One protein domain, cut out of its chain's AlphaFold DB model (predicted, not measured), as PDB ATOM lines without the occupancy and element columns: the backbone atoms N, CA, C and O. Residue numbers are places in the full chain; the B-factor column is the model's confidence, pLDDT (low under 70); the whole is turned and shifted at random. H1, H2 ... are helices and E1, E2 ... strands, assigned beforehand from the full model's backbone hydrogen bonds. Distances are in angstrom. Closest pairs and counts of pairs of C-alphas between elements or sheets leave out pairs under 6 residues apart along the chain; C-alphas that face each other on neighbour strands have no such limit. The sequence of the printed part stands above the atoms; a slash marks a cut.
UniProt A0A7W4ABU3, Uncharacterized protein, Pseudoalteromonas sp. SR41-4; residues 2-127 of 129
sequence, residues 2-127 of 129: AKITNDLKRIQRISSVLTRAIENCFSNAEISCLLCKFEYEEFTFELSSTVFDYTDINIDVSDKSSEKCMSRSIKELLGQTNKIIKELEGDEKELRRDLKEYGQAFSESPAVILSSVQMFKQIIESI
ATOM      1  N   ALA A   2     112.756 198.894 133.038       78.75
ATOM      2  CA  ALA A   2     113.989 198.451 133.722       78.75
ATOM      3  C   ALA A   2     114.162 198.973 135.168       78.75
ATOM      4  O   ALA A   2     114.586 198.223 136.043       78.75
ATOM      5  N   LYS A   3     113.779 200.232 135.436       85.19
ATOM      6  CA  LYS A   3     113.805 200.822 136.786       85.19
ATOM      7  C   LYS A   3     112.867 200.094 137.761       85.19
ATOM      8  O   LYS A   3     113.329 199.626 138.790       85.19
ATOM      9  N   ILE A   4     111.602 199.902 137.376       87.62
ATOM     10  CA  ILE A   4     110.586 199.192 138.178       87.62
ATOM     11  C   ILE A   4     111.050 197.766 138.503       87.62
ATOM     12  O   ILE A   4     110.960 197.326 139.642       87.62
ATOM     13  N   THR A   5     111.611 197.052 137.522       88.81
ATOM     14  CA  THR A   5     112.143 195.699 137.736       88.81
ATOM     15  C   THR A   5     113.316 195.683 138.719       88.81
ATOM     16  O   THR A   5     113.408 194.779 139.546       88.81
ATOM     17  N   ASN A   6     114.224 196.661 138.647       90.06
ATOM     18  CA  ASN A   6     115.341 196.766 139.588       90.06
ATOM     19  C   ASN A   6     114.868 197.113 141.004       90.06
ATOM     20  O   ASN A   6     115.359 196.530 141.969       90.06
ATOM     21  N   ASP A   7     113.887 198.004 141.114       91.75
ATOM     22  CA  ASP A   7     113.274 198.392 142.379       91.75
ATOM     23  C   ASP A   7     112.557 197.202 143.035       91.75
ATOM     24  O   ASP A   7     112.788 196.910 144.208       91.75
ATOM     25  N   LEU A   8     111.789 196.426 142.265       91.81
ATOM     26  CA  LEU A   8     111.137 195.213 142.763       91.81
ATOM     27  C   LEU A   8     112.156 194.153 143.212       91.81
ATOM     28  O   LEU A   8     112.001 193.555 144.274       91.81
ATOM     29  N   LYS A   9     113.253 193.961 142.463       91.81
ATOM     30  CA  LYS A   9     114.353 193.072 142.879       91.81
ATOM     31  C   LYS A   9     114.994 193.521 144.191       91.81
ATOM     32  O   LYS A   9     115.448 192.683 144.965       91.81
ATOM     33  N   ARG A  10     115.071 194.831 144.444       89.50
ATOM     34  CA  ARG A  10     115.588 195.370 145.706       89.50
ATOM     35  C   ARG A  10     114.664 195.017 146.871       89.50
ATOM     36  O   ARG A  10     115.157 194.511 147.875       89.50
ATOM     37  N   ILE A  11     113.357 195.210 146.699       91.81
ATOM     38  CA  ILE A  11     112.324 194.810 147.669       91.81
ATOM     39  C   ILE A  11     112.435 193.310 147.970       91.81
ATOM     40  O   ILE A  11     112.560 192.924 149.126       91.81
ATOM     41  N   GLN A  12     112.515 192.471 146.933       92.69
ATOM     42  CA  GLN A  12     112.640 191.013 147.067       92.69
ATOM     43  C   GLN A  12     113.921 190.560 147.789       92.69
ATOM     44  O   GLN A  12     113.945 189.535 148.466       92.69
ATOM     45  N   ARG A  13     115.027 191.302 147.660       92.00
ATOM     46  CA  ARG A  13     116.243 191.002 148.435       92.00
ATOM     47  C   ARG A  13     116.028 191.268 149.916       92.00
ATOM     48  O   ARG A  13     116.454 190.460 150.734       92.00
ATOM     49  N   ILE A  14     115.381 192.383 150.251       91.44
ATOM     50  CA  ILE A  14     115.082 192.713 151.644       91.44
ATOM     51  C   ILE A  14     114.064 191.720 152.209       91.44
ATOM     52  O   ILE A  14     114.275 191.220 153.307       91.44
ATOM     53  N   SER A  15     113.034 191.353 151.443       92.00
ATOM     54  CA  SER A  15     112.065 190.337 151.858       92.00
ATOM     55  C   SER A  15     112.741 189.005 152.189       92.00
ATOM     56  O   SER A  15     112.476 188.437 153.238       92.00
ATOM     57  N   SER A  16     113.709 188.564 151.377       92.88
ATOM     58  CA  SER A  16     114.484 187.351 151.663       92.88
ATOM     59  C   SER A  16     115.322 187.455 152.943       92.88
ATOM     60  O   SER A  16     115.447 186.471 153.673       92.88
ATOM     61  N   VAL A  17     115.889 188.633 153.238       93.75
ATOM     62  CA  VAL A  17     116.591 188.877 154.510       93.75
ATOM     63  C   VAL A  17     115.617 188.783 155.684       93.75
ATOM     64  O   VAL A  17     115.947 188.145 156.678       93.75
ATOM     65  N   LEU A  18     114.419 189.358 155.555       92.94
ATOM     66  CA  LEU A  18     113.379 189.303 156.585       92.94
ATOM     67  C   LEU A  18     112.894 187.873 156.837       92.94
ATOM     68  O   LEU A  18     112.848 187.455 157.988       92.94
ATOM     69  N   THR A  19     112.618 187.105 155.782       93.06
ATOM     70  CA  THR A  19     112.253 185.683 155.879       93.06
ATOM     71  C   THR A  19     113.295 184.898 156.662       93.06
ATOM     72  O   THR A  19     112.970 184.257 157.653       93.06
ATOM     73  N   ARG A  20     114.573 185.028 156.288       93.50
ATOM     74  CA  ARG A  20     115.661 184.338 156.992       93.50
ATOM     75  C   ARG A  20     115.810 184.808 158.432       93.50
ATOM     76  O   ARG A  20     116.180 184.014 159.286       93.50
ATOM     77  N   ALA A  21     115.593 186.092 158.701       94.06
ATOM     78  CA  ALA A  21     115.650 186.617 160.058       94.06
ATOM     79  C   ALA A  21     114.547 185.997 160.925       94.06
ATOM     80  O   ALA A  21     114.835 185.563 162.033       94.06
ATOM     81  N   ILE A  22     113.325 185.883 160.396       93.44
ATOM     82  CA  ILE A  22     112.207 185.216 161.072       93.44
ATOM     83  C   ILE A  22     112.554 183.748 161.352       93.44
ATOM     84  O   ILE A  22     112.557 183.335 162.506       93.44
ATOM     85  N   GLU A  23     112.941 182.994 160.322       92.19
ATOM     86  CA  GLU A  23     113.249 181.558 160.432       92.19
ATOM     87  C   GLU A  23     114.406 181.256 161.400       92.19
ATOM     88  O   GLU A  23     114.421 180.207 162.038       92.19
ATOM     89  N   ASN A  24     115.395 182.151 161.517       92.50
ATOM     90  CA  ASN A  24     116.545 181.938 162.402       92.50
ATOM     91  C   ASN A  24     116.330 182.460 163.827       92.50
ATOM     92  O   ASN A  24     116.950 181.945 164.755       92.50
ATOM     93  N   CYS A  25     115.511 183.496 164.016       93.62
ATOM     94  CA  CYS A  25     115.234 184.029 165.351       93.62
ATOM     95  C   CYS A  25     114.148 183.226 166.076       93.62
ATOM     96  O   CYS A  25     114.156 183.176 167.306       93.62
ATOM     97  N   PHE A  26     113.244 182.585 165.336       92.69
ATOM     98  CA  PHE A  26     112.068 181.924 165.884       92.69
ATOM     99  C   PHE A  26     111.990 180.471 165.409       92.69
ATOM    100  O   PHE A  26     111.777 180.198 164.232       92.69
ATOM    101  N   SER A  27     112.136 179.522 166.337       84.25
ATOM    102  CA  SER A  27     112.205 178.089 166.015       84.25
ATOM    103  C   SER A  27     110.914 177.508 165.432       84.25
ATOM    104  O   SER A  27     110.975 176.517 164.714       84.25
ATOM    105  N   ASN A  28     109.765 178.118 165.741       84.81
ATOM    106  CA  ASN A  28     108.438 177.667 165.314       84.81
ATOM    107  C   ASN A  28     107.729 178.722 164.452       84.81
ATOM    108  O   ASN A  28     106.504 178.795 164.465       84.81
ATOM    109  N   ALA A  29     108.481 179.583 163.761       89.12
ATOM    110  CA  ALA A  29     107.854 180.588 162.918       89.12
ATOM    111  C   ALA A  29     107.163 179.962 161.704       89.12
ATOM    112  O   ALA A  29     107.732 179.132 160.993       89.12
ATOM    113  N   GLU A  30     105.961 180.447 161.421       91.50
ATOM    114  CA  GLU A  30     105.187 180.108 160.236       91.50
ATOM    115  C   GLU A  30     104.943 181.386 159.438       91.50
ATOM    116  O   GLU A  30     104.402 182.366 159.949       91.50
ATOM    117  N   ILE A  31     105.379 181.408 158.178       91.44
ATOM    118  CA  ILE A  31     105.143 182.538 157.273       91.44
ATOM    119  C   ILE A  31     103.925 182.202 156.418       91.44
ATOM    120  O   ILE A  31     104.015 181.447 155.450       91.44
ATOM    121  N   SER A  32     102.790 182.789 156.778       91.19
ATOM    122  CA  SER A  32     101.506 182.610 156.098       91.19
ATOM    123  C   SER A  32     101.434 183.374 154.776       91.19
ATOM    124  O   SER A  32     100.806 182.913 153.823       91.19
ATOM    125  N   CYS A  33     102.077 184.543 154.692       91.06
ATOM    126  CA  CYS A  33     102.128 185.343 153.471       91.06
ATOM    127  C   CYS A  33     103.444 186.116 153.364       91.06
ATOM    128  O   CYS A  33     103.902 186.723 154.332       91.06
ATOM    129  N   LEU A  34     104.021 186.138 152.162       92.31
ATOM    130  CA  LEU A  34     105.059 187.088 151.777       92.31
ATOM    131  C   LEU A  34     104.852 187.486 150.315       92.31
ATOM    132  O   LEU A  34     105.102 186.690 149.407       92.31
ATOM    133  N   LEU A  35     104.428 188.726 150.080       93.62
ATOM    134  CA  LEU A  35     104.152 189.244 148.745       93.62
ATOM    135  C   LEU A  35     104.959 190.511 148.485       93.62
ATOM    136  O   LEU A  35     105.019 191.431 149.297       93.62
ATOM    137  N   CYS A  36     105.591 190.566 147.317       92.62
ATOM    138  CA  CYS A  36     106.275 191.753 146.822       92.62
ATOM    139  C   CYS A  36     105.830 191.970 145.381       92.62
ATOM    140  O   CYS A  36     106.210 191.190 144.501       92.62
ATOM    141  N   LYS A  37     105.033 193.005 145.128       93.81
ATOM    142  CA  LYS A  37     104.464 193.256 143.798       93.81
ATOM    143  C   LYS A  37     104.493 194.730 143.424       93.81
ATOM    144  O   LYS A  37     104.682 195.596 144.271       93.81
ATOM    145  N   PHE A  38     104.343 194.991 142.130       93.00
ATOM    146  CA  PHE A  38     104.098 196.324 141.597       93.00
ATOM    147  C   PHE A  38     102.802 196.283 140.790       93.00
ATOM    148  O   PHE A  38     102.766 195.672 139.721       93.00
ATOM    149  N   GLU A  39     101.750 196.904 141.308       90.75
ATOM    150  CA  GLU A  39     100.422 196.960 140.694       90.75
ATOM    151  C   GLU A  39      99.853 198.369 140.857       90.75
ATOM    152  O   GLU A  39     100.148 199.049 141.834       90.75
ATOM    153  N   TYR A  40      99.059 198.830 139.888       91.19
ATOM    154  CA  TYR A  40      98.402 200.147 139.945       91.19
ATOM    155  C   TYR A  40      99.350 201.327 140.246       91.19
ATOM    156  O   TYR A  40      98.983 202.272 140.932       91.19
ATOM    157  N   GLU A  41     100.571 201.277 139.698       90.94
ATOM    158  CA  GLU A  41     101.644 202.263 139.921       90.94
ATOM    159  C   GLU A  41     102.217 202.317 141.351       90.94
ATOM    160  O   GLU A  41     102.958 203.246 141.683       90.94
ATOM    161  N   GLU A  42     101.940 201.311 142.180       94.25
ATOM    162  CA  GLU A  42     102.429 201.209 143.554       94.25
ATOM    163  C   GLU A  42     103.241 199.933 143.774       94.25
ATOM    164  O   GLU A  42     102.942 198.870 143.232       94.25
ATOM    165  N   PHE A  43     104.295 200.049 144.580       95.50
ATOM    166  CA  PHE A  43     105.007 198.914 145.147       95.50
ATOM    167  C   PHE A  43     104.297 198.480 146.422       95.50
ATOM    168  O   PHE A  43     104.075 199.312 147.300       95.50
ATOM    169  N   THR A  44     104.010 197.190 146.535       94.94
ATOM    170  CA  THR A  44     103.376 196.583 147.705       94.94
ATOM    171  C   THR A  44     104.316 195.567 148.335       94.94
ATOM    172  O   THR A  44     104.906 194.739 147.629       94.94
ATOM    173  N   PHE A  45     104.426 195.628 149.658       95.62
ATOM    174  CA  PHE A  45     105.078 194.636 150.497       95.62
ATOM    175  C   PHE A  45     104.075 194.143 151.542       95.62
ATOM    176  O   PHE A  45     103.623 194.925 152.377       95.62
ATOM    177  N   GLU A  46     103.760 192.852 151.496       95.69
ATOM    178  CA  GLU A  46     102.933 192.181 152.498       95.69
ATOM    179  C   GLU A  46     103.746 191.067 153.161       95.69
ATOM    180  O   GLU A  46     104.423 190.287 152.484       95.69
ATOM    181  N   LEU A  47     103.673 190.990 154.485       95.00
ATOM    182  CA  LEU A  47     104.272 189.942 155.303       95.00
ATOM    183  C   LEU A  47     103.277 189.576 156.397       95.00
ATOM    184  O   LEU A  47     102.901 190.432 157.186       95.00
ATOM    185  N   SER A  48     102.900 188.309 156.478       94.31
ATOM    186  CA  SER A  48     102.125 187.766 157.588       94.31
ATOM    187  C   SER A  48     102.839 186.532 158.105       94.31
ATOM    188  O   SER A  48     103.107 185.602 157.337       94.31
ATOM    189  N   SER A  49     103.201 186.541 159.383       93.44
ATOM    190  CA  SER A  49     103.896 185.431 160.018       93.44
ATOM    191  C   SER A  49     103.540 185.315 161.489       93.44
ATOM    192  O   SER A  49     103.584 186.304 162.215       93.44
ATOM    193  N   THR A  50     103.260 184.098 161.930       93.00
ATOM    194  CA  THR A  50     103.194 183.748 163.347       93.00
ATOM    195  C   THR A  50     104.606 183.410 163.809       93.00
ATOM    196  O   THR A  50     105.243 182.531 163.235       93.00
ATOM    197  N   VAL A  51     105.131 184.120 164.810       89.00
ATOM    198  CA  VAL A  51     106.530 183.978 165.253       89.00
ATOM    199  C   VAL A  51     106.695 183.061 166.469       89.00
ATOM    200  O   VAL A  51     107.649 182.290 166.513       89.00
ATOM    201  N   PHE A  52     105.787 183.102 167.447       86.56
ATOM    202  CA  PHE A  52     105.746 182.186 168.602       86.56
ATOM    203  C   PHE A  52     104.420 182.350 169.352       86.56
ATOM    204  O   PHE A  52     103.863 183.437 169.313       86.56
ATOM    205  N   ASP A  53     103.923 181.315 170.038       78.75
ATOM    206  CA  ASP A  53     102.754 181.362 170.944       78.75
ATOM    207  C   ASP A  53     101.583 182.248 170.465       78.75
ATOM    208  O   ASP A  53     101.043 183.051 171.221       78.75
ATOM    209  N   TYR A  54     101.191 182.113 169.190       78.50
ATOM    210  CA  TYR A  54     100.129 182.909 168.538       78.50
ATOM    211  C   TYR A  54     100.404 184.422 168.427       78.50
ATOM    212  O   TYR A  54      99.498 185.220 168.195       78.50
ATOM    213  N   THR A  55     101.659 184.827 168.581       87.81
ATOM    214  CA  THR A  55     102.142 186.180 168.317       87.81
ATOM    215  C   THR A  55     102.378 186.337 166.827       87.81
ATOM    216  O   THR A  55     103.247 185.678 166.252       87.81
ATOM    217  N   ASP A  56     101.635 187.255 166.218       91.12
ATOM    218  CA  ASP A  56     101.702 187.517 164.788       91.12
ATOM    219  C   ASP A  56     102.442 188.817 164.465       91.12
ATOM    220  O   ASP A  56     102.318 189.840 165.144       91.12
ATOM    221  N   ILE A  57     103.165 188.784 163.352       92.69
ATOM    222  CA  ILE A  57     103.739 189.932 162.668       92.69
ATOM    223  C   ILE A  57     103.014 190.083 161.334       92.69
ATOM    224  O   ILE A  57     103.067 189.191 160.490       92.69
ATOM    225  N   ASN A  58     102.364 191.230 161.138       94.06
ATOM    226  CA  ASN A  58     101.535 191.515 159.968       94.06
ATOM    227  C   ASN A  58     101.860 192.896 159.397       94.06
ATOM    228  O   ASN A  58     101.530 193.911 160.004       94.06
ATOM    229  N   ILE A  59     102.482 192.944 158.229       95.00
ATOM    230  CA  ILE A  59     102.857 194.164 157.519       95.00
ATOM    231  C   ILE A  59     102.121 194.172 156.187       95.00
ATOM    232  O   ILE A  59     102.150 193.174 155.473       95.00
ATOM    233  N   ASP A  60     101.494 195.294 155.856       95.56
ATOM    234  CA  ASP A  60     100.859 195.537 154.563       95.56
ATOM    235  C   ASP A  60     101.076 197.007 154.205       95.56
ATOM    236  O   ASP A  60     100.482 197.913 154.793       95.56
ATOM    237  N   VAL A  61     102.015 197.243 153.289       95.62
ATOM    238  CA  VAL A  61     102.437 198.587 152.907       95.62
ATOM    239  C   VAL A  61     102.461 198.718 151.397       95.62
ATOM    240  O   VAL A  61     103.218 198.024 150.715       95.62
ATOM    241  N   SER A  62     101.735 199.713 150.882       95.25
ATOM    242  CA  SER A  62     101.867 200.190 149.507       95.25
ATOM    243  C   SER A  62     102.445 201.611 149.436       95.25
ATOM    244  O   SER A  62     102.167 202.476 150.275       95.25
ATOM    245  N   ASP A  63     103.307 201.865 148.450       95.50
ATOM    246  CA  ASP A  63     103.768 203.216 148.112       95.50
ATOM    247  C   ASP A  63     104.228 203.299 146.648       95.50
ATOM    248  O   ASP A  63     104.793 202.357 146.092       95.50
ATOM    249  N   LYS A  64     104.066 204.469 146.023       93.31
ATOM    250  CA  LYS A  64     104.560 204.750 144.663       93.31
ATOM    251  C   LYS A  64     106.086 204.688 144.550       93.31
ATOM    252  O   LYS A  64     106.621 204.463 143.467       93.31
ATOM    253  N   SER A  65     106.804 204.926 145.649       93.31
ATOM    254  CA  SER A  65     108.260 204.801 145.720       93.31
ATOM    255  C   SER A  65     108.658 203.512 146.427       93.31
ATOM    256  O   SER A  65     108.280 203.285 147.575       93.31
ATOM    257  N   SER A  66     109.512 202.714 145.787       92.75
ATOM    258  CA  SER A  66     110.082 201.496 146.375       92.75
ATOM    259  C   SER A  66     110.838 201.767 147.680       92.75
ATOM    260  O   SER A  66     110.730 201.004 148.635       92.75
ATOM    261  N   GLU A  67     111.556 202.888 147.758       92.75
ATOM    262  CA  GLU A  67     112.286 203.317 148.956       92.75
ATOM    263  C   GLU A  67     111.331 203.670 150.105       92.75
ATOM    264  O   GLU A  67     111.547 203.296 151.261       92.75
ATOM    265  N   LYS A  68     110.217 204.346 149.798       94.81
ATOM    266  CA  LYS A  68     109.198 204.667 150.807       94.81
ATOM    267  C   LYS A  68     108.438 203.424 151.254       94.81
ATOM    268  O   LYS A  68     108.235 203.263 152.453       94.81
ATOM    269  N   CYS A  69     108.083 202.541 150.320       94.44
ATOM    270  CA  CYS A  69     107.451 201.254 150.606       94.44
ATOM    271  C   CYS A  69     108.309 200.451 151.598       94.44
ATOM    272  O   CYS A  69     107.838 200.079 152.672       94.44
ATOM    273  N   MET A  70     109.607 200.296 151.320       93.94
ATOM    274  CA  MET A  70     110.502 199.540 152.201       93.94
ATOM    275  C   MET A  70     110.789 200.226 153.535       93.94
ATOM    276  O   MET A  70     110.794 199.562 154.568       93.94
ATOM    277  N   SER A  71     111.008 201.542 153.552       95.00
ATOM    278  CA  SER A  71     111.289 202.260 154.804       95.00
ATOM    279  C   SER A  71     110.085 202.253 155.746       95.00
ATOM    280  O   SER A  71     110.255 202.097 156.955       95.00
ATOM    281  N   ARG A  72     108.863 202.350 155.205       96.06
ATOM    282  CA  ARG A  72     107.622 202.164 155.966       96.06
ATOM    283  C   ARG A  72     107.462 200.728 156.452       96.06
ATOM    284  O   ARG A  72     107.233 200.552 157.643       96.06
ATOM    285  N   SER A  73     107.687 199.735 155.590       95.12
ATOM    286  CA  SER A  73     107.614 198.312 155.960       95.12
ATOM    287  C   SER A  73     108.538 197.980 157.135       95.12
ATOM    288  O   SER A  73     108.117 197.378 158.118       95.12
ATOM    289  N   ILE A  74     109.792 198.446 157.088       95.44
ATOM    290  CA  ILE A  74     110.755 198.270 158.185       95.44
ATOM    291  C   ILE A  74     110.296 198.990 159.451       95.44
ATOM    292  O   ILE A  74     110.395 198.444 160.547       95.44
ATOM    293  N   LYS A  75     109.789 200.219 159.324       96.00
ATOM    294  CA  LYS A  75     109.320 200.992 160.476       96.00
ATOM    295  C   LYS A  75     108.130 200.326 161.165       96.00
ATOM    296  O   LYS A  75     108.089 200.297 162.394       96.00
ATOM    297  N   GLU A  76     107.176 199.801 160.402       95.81
ATOM    298  CA  GLU A  76     106.038 199.054 160.942       95.81
ATOM    299  C   GLU A  76     106.490 197.760 161.614       95.81
ATOM    300  O   GLU A  76     106.084 197.491 162.746       95.81
ATOM    301  N   LEU A  77     107.415 197.032 160.987       95.44
ATOM    302  CA  LEU A  77     107.995 195.814 161.537       95.44
ATOM    303  C   LEU A  77     108.713 196.067 162.868       95.44
ATOM    304  O   LEU A  77     108.484 195.357 163.849       95.44
ATOM    305  N   LEU A  78     109.521 197.128 162.952       95.88
ATOM    306  CA  LEU A  78     110.130 197.571 164.209       95.88
ATOM    307  C   LEU A  78     109.075 197.992 165.235       95.88
ATOM    308  O   LEU A  78     109.237 197.741 166.428       95.88
ATOM    309  N   GLY A  79     107.995 198.635 164.795       95.88
ATOM    310  CA  GLY A  79     106.872 199.009 165.649       95.88
ATOM    311  C   GLY A  79     106.225 197.796 166.318       95.88
ATOM    312  O   GLY A  79     106.038 197.809 167.534       95.88
ATOM    313  N   GLN A  80     105.934 196.746 165.549       95.25
ATOM    314  CA  GLN A  80     105.372 195.494 166.065       95.25
ATOM    315  C   GLN A  80     106.367 194.754 166.955       95.25
ATOM    316  O   GLN A  80     106.036 194.411 168.086       95.25
ATOM    317  N   THR A  81     107.619 194.636 166.517       95.19
ATOM    318  CA  THR A  81     108.689 194.001 167.302       95.19
ATOM    319  C   THR A  81     108.867 194.677 168.668       95.19
ATOM    320  O   THR A  81     108.986 194.010 169.690       95.19
ATOM    321  N   ASN A  82     108.822 196.013 168.730       96.31
ATOM    322  CA  ASN A  82     108.912 196.741 170.000       96.31
ATOM    323  C   ASN A  82     107.683 196.554 170.905       96.31
ATOM    324  O   ASN A  82     107.822 196.697 172.119       96.31
ATOM    325  N   LYS A  83     106.491 196.292 170.354       95.19
ATOM    326  CA  LYS A  83     105.309 195.952 171.163       95.19
ATOM    327  C   LYS A  83     105.497 194.589 171.822       95.19
ATOM    328  O   LYS A  83     105.411 194.517 173.041       95.19
ATOM    329  N   ILE A  84     105.903 193.594 171.035       95.06
ATOM    330  CA  ILE A  84     106.196 192.238 171.513       95.06
ATOM    331  C   ILE A  84     107.247 192.271 172.635       95.06
ATOM    332  O   ILE A  84     107.049 191.689 173.694       95.06
ATOM    333  N   ILE A  85     108.345 193.020 172.456       95.38
ATOM    334  CA  ILE A  85     109.372 193.180 173.504       95.38
ATOM    335  C   ILE A  85     108.771 193.725 174.804       95.38
ATOM    336  O   ILE A  85     109.093 193.228 175.879       95.38
ATOM    337  N   LYS A  86     107.911 194.748 174.727       95.50
ATOM    338  CA  LYS A  86     107.305 195.357 175.921       95.50
ATOM    339  C   LYS A  86     106.366 194.407 176.655       95.50
ATOM    340  O   LYS A  86     106.308 194.479 177.879       95.50
ATOM    341  N   GLU A  87     105.636 193.574 175.922       93.75
ATOM    342  CA  GLU A  87     104.752 192.549 176.485       93.75
ATOM    343  C   GLU A  87     105.581 191.502 177.240       93.75
ATOM    344  O   GLU A  87     105.409 191.354 178.446       93.75
ATOM    345  N   LEU A  88     106.610 190.937 176.598       93.69
ATOM    346  CA  LEU A  88     107.512 189.959 177.223       93.69
ATOM    347  C   LEU A  88     108.283 190.529 178.431       93.69
ATOM    348  O   LEU A  88     108.517 189.838 179.422       93.69
ATOM    349  N   GLU A  89     108.687 191.804 178.384       94.81
ATOM    350  CA  GLU A  89     109.271 192.494 179.542       94.81
ATOM    351  C   GLU A  89     108.265 192.691 180.688       94.81
ATOM    352  O   GLU A  89     108.673 192.816 181.847       94.81
ATOM    353  N   GLY A  90     106.974 192.793 180.372       94.06
ATOM    354  CA  GLY A  90     105.879 192.815 181.338       94.06
ATOM    355  C   GLY A  90     105.738 191.468 182.036       94.06
ATOM    356  O   GLY A  90     105.811 191.421 183.265       94.06
ATOM    357  N   ASP A  91     105.661 190.394 181.255       92.06
ATOM    358  CA  ASP A  91     105.524 189.017 181.741       92.06
ATOM    359  C   ASP A  91     106.702 188.617 182.647       92.06
ATOM    360  O   ASP A  91     106.525 188.086 183.741       92.06
ATOM    361  N   GLU A  92     107.933 188.967 182.259       92.38
ATOM    362  CA  GLU A  92     109.129 188.720 183.076       92.38
ATOM    363  C   GLU A  92     109.102 189.507 184.402       92.38
ATOM    364  O   GLU A  92     109.584 189.031 185.436       92.38
ATOM    365  N   LYS A  93     108.546 190.726 184.412       93.81
ATOM    366  CA  LYS A  93     108.387 191.507 185.653       93.81
ATOM    367  C   LYS A  93     107.339 190.896 186.575       93.81
ATOM    368  O   LYS A  93     107.525 190.961 187.791       93.81
ATOM    369  N   GLU A  94     106.262 190.357 186.017       92.50
ATOM    370  CA  GLU A  94     105.216 189.661 186.766       92.50
ATOM    371  C   GLU A  94     105.770 188.385 187.399       92.50
ATOM    372  O   GLU A  94     105.750 188.263 188.622       92.50
ATOM    373  N   LEU A  95     106.451 187.544 186.619       93.06
ATOM    374  CA  LEU A  95     107.113 186.340 187.124       93.06
ATOM    375  C   LEU A  95     108.090 186.639 188.272       93.06
ATOM    376  O   LEU A  95     108.120 185.945 189.290       93.06
ATOM    377  N   ARG A  96     108.890 187.706 188.149       91.56
ATOM    378  CA  ARG A  96     109.803 188.135 189.223       91.56
ATOM    379  C   ARG A  96     109.071 188.620 190.468       91.56
ATOM    380  O   ARG A  96     109.598 188.465 191.573       91.56
ATOM    381  N   ARG A  97     107.904 189.246 190.308       92.62
ATOM    382  CA  ARG A  97     107.058 189.651 191.434       92.62
ATOM    383  C   ARG A  97     106.513 188.420 192.143       92.62
ATOM    384  O   ARG A  97     106.663 188.341 193.358       92.62
ATOM    385  N   ASP A  98     106.011 187.445 191.397       92.50
ATOM    386  CA  ASP A  98     105.450 186.215 191.956       92.50
ATOM    387  C   ASP A  98     106.491 185.421 192.744       92.50
ATOM    388  O   ASP A  98     106.257 185.033 193.889       92.50
ATOM    389  N   LEU A  99     107.700 185.282 192.192       92.06
ATOM    390  CA  LEU A  99     108.823 184.660 192.896       92.06
ATOM    391  C   LEU A  99     109.161 185.376 194.207       92.06
ATOM    392  O   LEU A  99     109.523 184.731 195.190       92.06
ATOM    393  N   LYS A 100     109.052 186.707 194.235       93.56
ATOM    394  CA  LYS A 100     109.356 187.507 195.424       93.56
ATOM    395  C   LYS A 100     108.250 187.429 196.478       93.56
ATOM    396  O   LYS A 100     108.562 187.410 197.665       93.56
ATOM    397  N   GLU A 101     106.990 187.448 196.058       94.62
ATOM    398  CA  GLU A 101     105.829 187.489 196.954       94.62
ATOM    399  C   GLU A 101     105.430 186.098 197.454       94.62
ATOM    400  O   GLU A 101     105.096 185.940 198.629       94.62
ATOM    401  N   TYR A 102     105.517 185.087 196.592       92.94
ATOM    402  CA  TYR A 102     104.998 183.744 196.852       92.94
ATOM    403  C   TYR A 102     106.080 182.659 196.884       92.94
ATOM    404  O   TYR A 102     105.786 181.523 197.249       92.94
ATOM    405  N   GLY A 103     107.327 182.976 196.519       90.12
ATOM    406  CA  GLY A 103     108.433 182.008 196.492       90.12
ATOM    407  C   GLY A 103     108.345 180.981 195.357       90.12
ATOM    408  O   GLY A 103     109.145 180.049 195.319       90.12
ATOM    409  N   GLN A 104     107.389 181.139 194.440       88.19
ATOM    410  CA  GLN A 104     107.166 180.263 193.292       88.19
ATOM    411  C   GLN A 104     106.704 181.086 192.085       88.19
ATOM    412  O   GLN A 104     106.077 182.128 192.256       88.19
ATOM    413  N   ALA A 105     107.024 180.620 190.879       85.25
ATOM    414  CA  ALA A 105     106.535 181.205 189.635       85.25
ATOM    415  C   ALA A 105     105.246 180.500 189.196       85.25
ATOM    416  O   ALA A 105     105.147 179.275 189.302       85.25
ATOM    417  N   PHE A 106     104.278 181.266 188.691       82.31
ATOM    418  CA  PHE A 106     103.032 180.730 188.129       82.31
ATOM    419  C   PHE A 106     103.063 180.597 186.602       82.31
ATOM    420  O   PHE A 106     102.176 179.976 186.021       82.31
ATOM    421  N   SER A 107     104.091 181.153 185.967       84.75
ATOM    422  CA  SER A 107     104.338 181.110 184.530       84.75
ATOM    423  C   SER A 107     105.783 180.701 184.240       84.75
ATOM    424  O   SER A 107     106.645 180.698 185.125       84.75
ATOM    425  N   GLU A 108     106.047 180.320 182.991       85.81
ATOM    426  CA  GLU A 108     107.409 180.112 182.502       85.81
ATOM    427  C   GLU A 108     108.069 181.456 182.163       85.81
ATOM    428  O   GLU A 108     107.398 182.427 181.817       85.81
ATOM    429  N   SER A 109     109.401 181.531 182.265       87.00
ATOM    430  CA  SER A 109     110.121 182.763 181.928       87.00
ATOM    431  C   SER A 109     110.168 182.982 180.412       87.00
ATOM    432  O   SER A 109     110.660 182.111 179.688       87.00
ATOM    433  N   PRO A 110     109.785 184.176 179.923       90.44
ATOM    434  CA  PRO A 110     109.874 184.523 178.509       90.44
ATOM    435  C   PRO A 110     111.300 184.889 178.065       90.44
ATOM    436  O   PRO A 110     111.490 185.331 176.934       90.44
ATOM    437  N   ALA A 111     112.325 184.755 178.917       89.69
ATOM    438  CA  ALA A 111     113.666 185.291 178.661       89.69
ATOM    439  C   ALA A 111     114.301 184.810 177.341       89.69
ATOM    440  O   ALA A 111     114.956 185.597 176.653       89.69
ATOM    441  N   VAL A 112     114.091 183.543 176.964       90.56
ATOM    442  CA  VAL A 112     114.590 182.993 175.689       90.56
ATOM    443  C   VAL A 112     113.907 183.679 174.506       90.56
ATOM    444  O   VAL A 112     114.583 184.169 173.604       90.56
ATOM    445  N   ILE A 113     112.578 183.786 174.549       92.25
ATOM    446  CA  ILE A 113     111.778 184.437 173.508       92.25
ATOM    447  C   ILE A 113     112.145 185.922 173.413       92.25
ATOM    448  O   ILE A 113     112.392 186.433 172.323       92.25
ATOM    449  N   LEU A 114     112.274 186.611 174.548       93.69
ATOM    450  CA  LEU A 114     112.696 188.009 174.598       93.69
ATOM    451  C   LEU A 114     114.060 188.206 173.922       93.69
ATOM    452  O   LEU A 114     114.228 189.147 173.146       93.69
ATOM    453  N   SER A 115     115.015 187.302 174.162       93.69
ATOM    454  CA  SER A 115     116.320 187.331 173.498       93.69
ATOM    455  C   SER A 115     116.198 187.152 171.980       93.69
ATOM    456  O   SER A 115     116.802 187.925 171.232       93.69
ATOM    457  N   SER A 116     115.372 186.209 171.519       94.62
ATOM    458  CA  SER A 116     115.072 186.007 170.096       94.62
ATOM    459  C   SER A 116     114.466 187.248 169.437       94.62
ATOM    460  O   SER A 116     114.928 187.677 168.379       94.62
ATOM    461  N   VAL A 117     113.473 187.881 170.073       95.06
ATOM    462  CA  VAL A 117     112.821 189.089 169.542       95.06
ATOM    463  C   VAL A 117     113.792 190.276 169.514       95.06
ATOM    464  O   VAL A 117     113.798 191.062 168.564       95.06
ATOM    465  N   GLN A 118     114.664 190.408 170.518       95.94
ATOM    466  CA  GLN A 118     115.715 191.429 170.527       95.94
ATOM    467  C   GLN A 118     116.741 191.214 169.407       95.94
ATOM    468  O   GLN A 118     117.136 192.179 168.750       95.94
ATOM    469  N   MET A 119     117.142 189.968 169.147       96.06
ATOM    470  CA  MET A 119     118.018 189.634 168.023       96.06
ATOM    471  C   MET A 119     117.345 189.963 166.685       96.06
ATOM    472  O   MET A 119     117.953 190.608 165.829       96.06
ATOM    473  N   PHE A 120     116.071 189.600 166.529       96.25
ATOM    474  CA  PHE A 120     115.282 189.925 165.344       96.25
ATOM    475  C   PHE A 120     115.226 191.439 165.098       96.25
ATOM    476  O   PHE A 120     115.513 191.907 163.994       96.25
ATOM    477  N   LYS A 121     114.967 192.225 166.152       96.56
ATOM    478  CA  LYS A 121     115.001 193.691 166.100       96.56
ATOM    479  C   LYS A 121     116.338 194.221 165.577       96.56
ATOM    480  O   LYS A 121     116.336 195.053 164.673       96.56
ATOM    481  N   GLN A 122     117.464 193.739 166.108       96.50
ATOM    482  CA  GLN A 122     118.799 194.178 165.679       96.50
ATOM    483  C   GLN A 122     119.050 193.899 164.192       96.50
ATOM    484  O   GLN A 122     119.630 194.732 163.492       96.50
ATOM    485  N   ILE A 123     118.585 192.751 163.688       95.56
ATOM    486  CA  ILE A 123     118.687 192.421 162.264       95.56
ATOM    487  C   ILE A 123     117.881 193.427 161.438       95.56
ATOM    488  O   ILE A 123     118.418 193.980 160.479       95.56
ATOM    489  N   ILE A 124     116.637 193.718 161.822       94.69
ATOM    490  CA  ILE A 124     115.787 194.675 161.101       94.69
ATOM    491  C   ILE A 124     116.398 196.081 161.105       94.69
ATOM    492  O   ILE A 124     116.440 196.731 160.062       94.69
ATOM    493  N   GLU A 125     116.919 196.540 162.246       94.94
ATOM    494  CA  GLU A 125     117.586 197.847 162.373       94.94
ATOM    495  C   GLU A 125     118.833 197.964 161.479       94.94
ATOM    496  O   GLU A 125     119.206 199.066 161.077       94.94
ATOM    497  N   SER A 126     119.466 196.840 161.125       93.50
ATOM    498  CA  SER A 126     120.639 196.816 160.244       93.50
ATOM    499  C   SER A 126     120.310 196.954 158.748       93.50
ATOM    500  O   SER A 126     121.207 197.224 157.941       93.50
ATOM    501  N   ILE A 127     119.041 196.787 158.355       91.81
ATOM    502  CA  ILE A 127     118.622 196.822 156.950       91.81
ATOM    503  C   ILE A 127     118.651 198.264 156.434       91.81
ATOM    504  O   ILE A 127     117.944 199.144 156.922       91.81
TER     505      ILE A 127
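AT A GLANCE: This is residues 2 to 127 of the 129 residues of an uncharacterized protein of Pseudoalteromonas sp. SR41-4 (UniProt A0A7W4ABU3). A small antiparallel sheet of three strands has two long helices, H1 and the first part of H2, side by side over one face, and its other face is bare. H2 runs on past the sheet with its later turns, and H3 folds back along it to meet the last turns of H1, which gives a long rod. The 126 printed residues hold three named helices and three named strands in the order H1, E1, E2, E3, H2, H3, a mixed class of helices and strands; the sheet's order is E1, E2, E3. The whole is loose, with a radius of gyration of the C-alphas of 17.5 A, and the C-alphas span 65 by 23 by 22 A.

HOW THE PARTS SIT: E1, residues 30 to 39, E2, residues 42 to 52, and E3, residues 55 to 63, form a meander, each strand the antiparallel neighbour of the one before. E1 and E2 are a hairpin, with N 35 and O 46 within hydrogen-bond range at 2.9 A. E2 and E3 are another, with N 47 and O 59 within hydrogen-bond range at 2.8 A. H1, residues 2 to 25, and H2, residues 66 to 102, lie on the same face of the sheet, giving two layers, helices on one face of a sheet. H1 lies over E1 and E2 at a height over the sheet of 9.3 A, and the C-alphas of Gln 12 and Cys 36 are its closest to E1, 6.4 A apart. H2 lies over E3 at a height of 7.9 A, along the strands, at 20 degrees to E3 on the local plane; its closest C-alphas to E3 are those of Cys 69 and Asp 63, 4.9 A apart. H3, residues 111 to 126, is not on the sheet, but only just, with 4 pairs of C-alphas within 10 A. H1, H2 and H3 make a bundle, three helices side by side. H2 and H3 are a helical hairpin and touch at a shallow tilt of 21 degrees, opposite ways, closest at the C-alphas of Leu 88 and Leu 114, 6.1 A apart. H1 touches H3 with residues 18 to 25 alone, closest at the C-alphas of Cys 25 and Ser 116, 5.1 A apart. H1 touches H2 with residues 7 to 11 alone, closest at the C-alphas of Asp 7 and Ser 66, 6.0 A apart. In H1, H2 and H3 every O i to N i+4 pair is within hydrogen-bond range.

IN THESE COORDINATES: H1 begins at C-alpha 2, (113.989, 198.451, 133.722), and is 34.8 A long from first to last C-alpha. E1 measures 26.2 A, E2 31.6 A and E3 26.5 A. H2, the longest helix, measures 53.7 A and ends at C-alpha 102, (104.998, 183.744, 196.852). H3 measures 22.8 A and ends at C-alpha 126, (120.639, 196.816, 160.244).

THE WHOLE: The two C-alphas farthest apart are those of Ala 2 and Tyr 102, at 65.4 A. The printed part has no cut, the link from H2 to H3 is short, and the other links are tight. The mean pLDDT of the printed part is 92.4, and no printed residue is under 70.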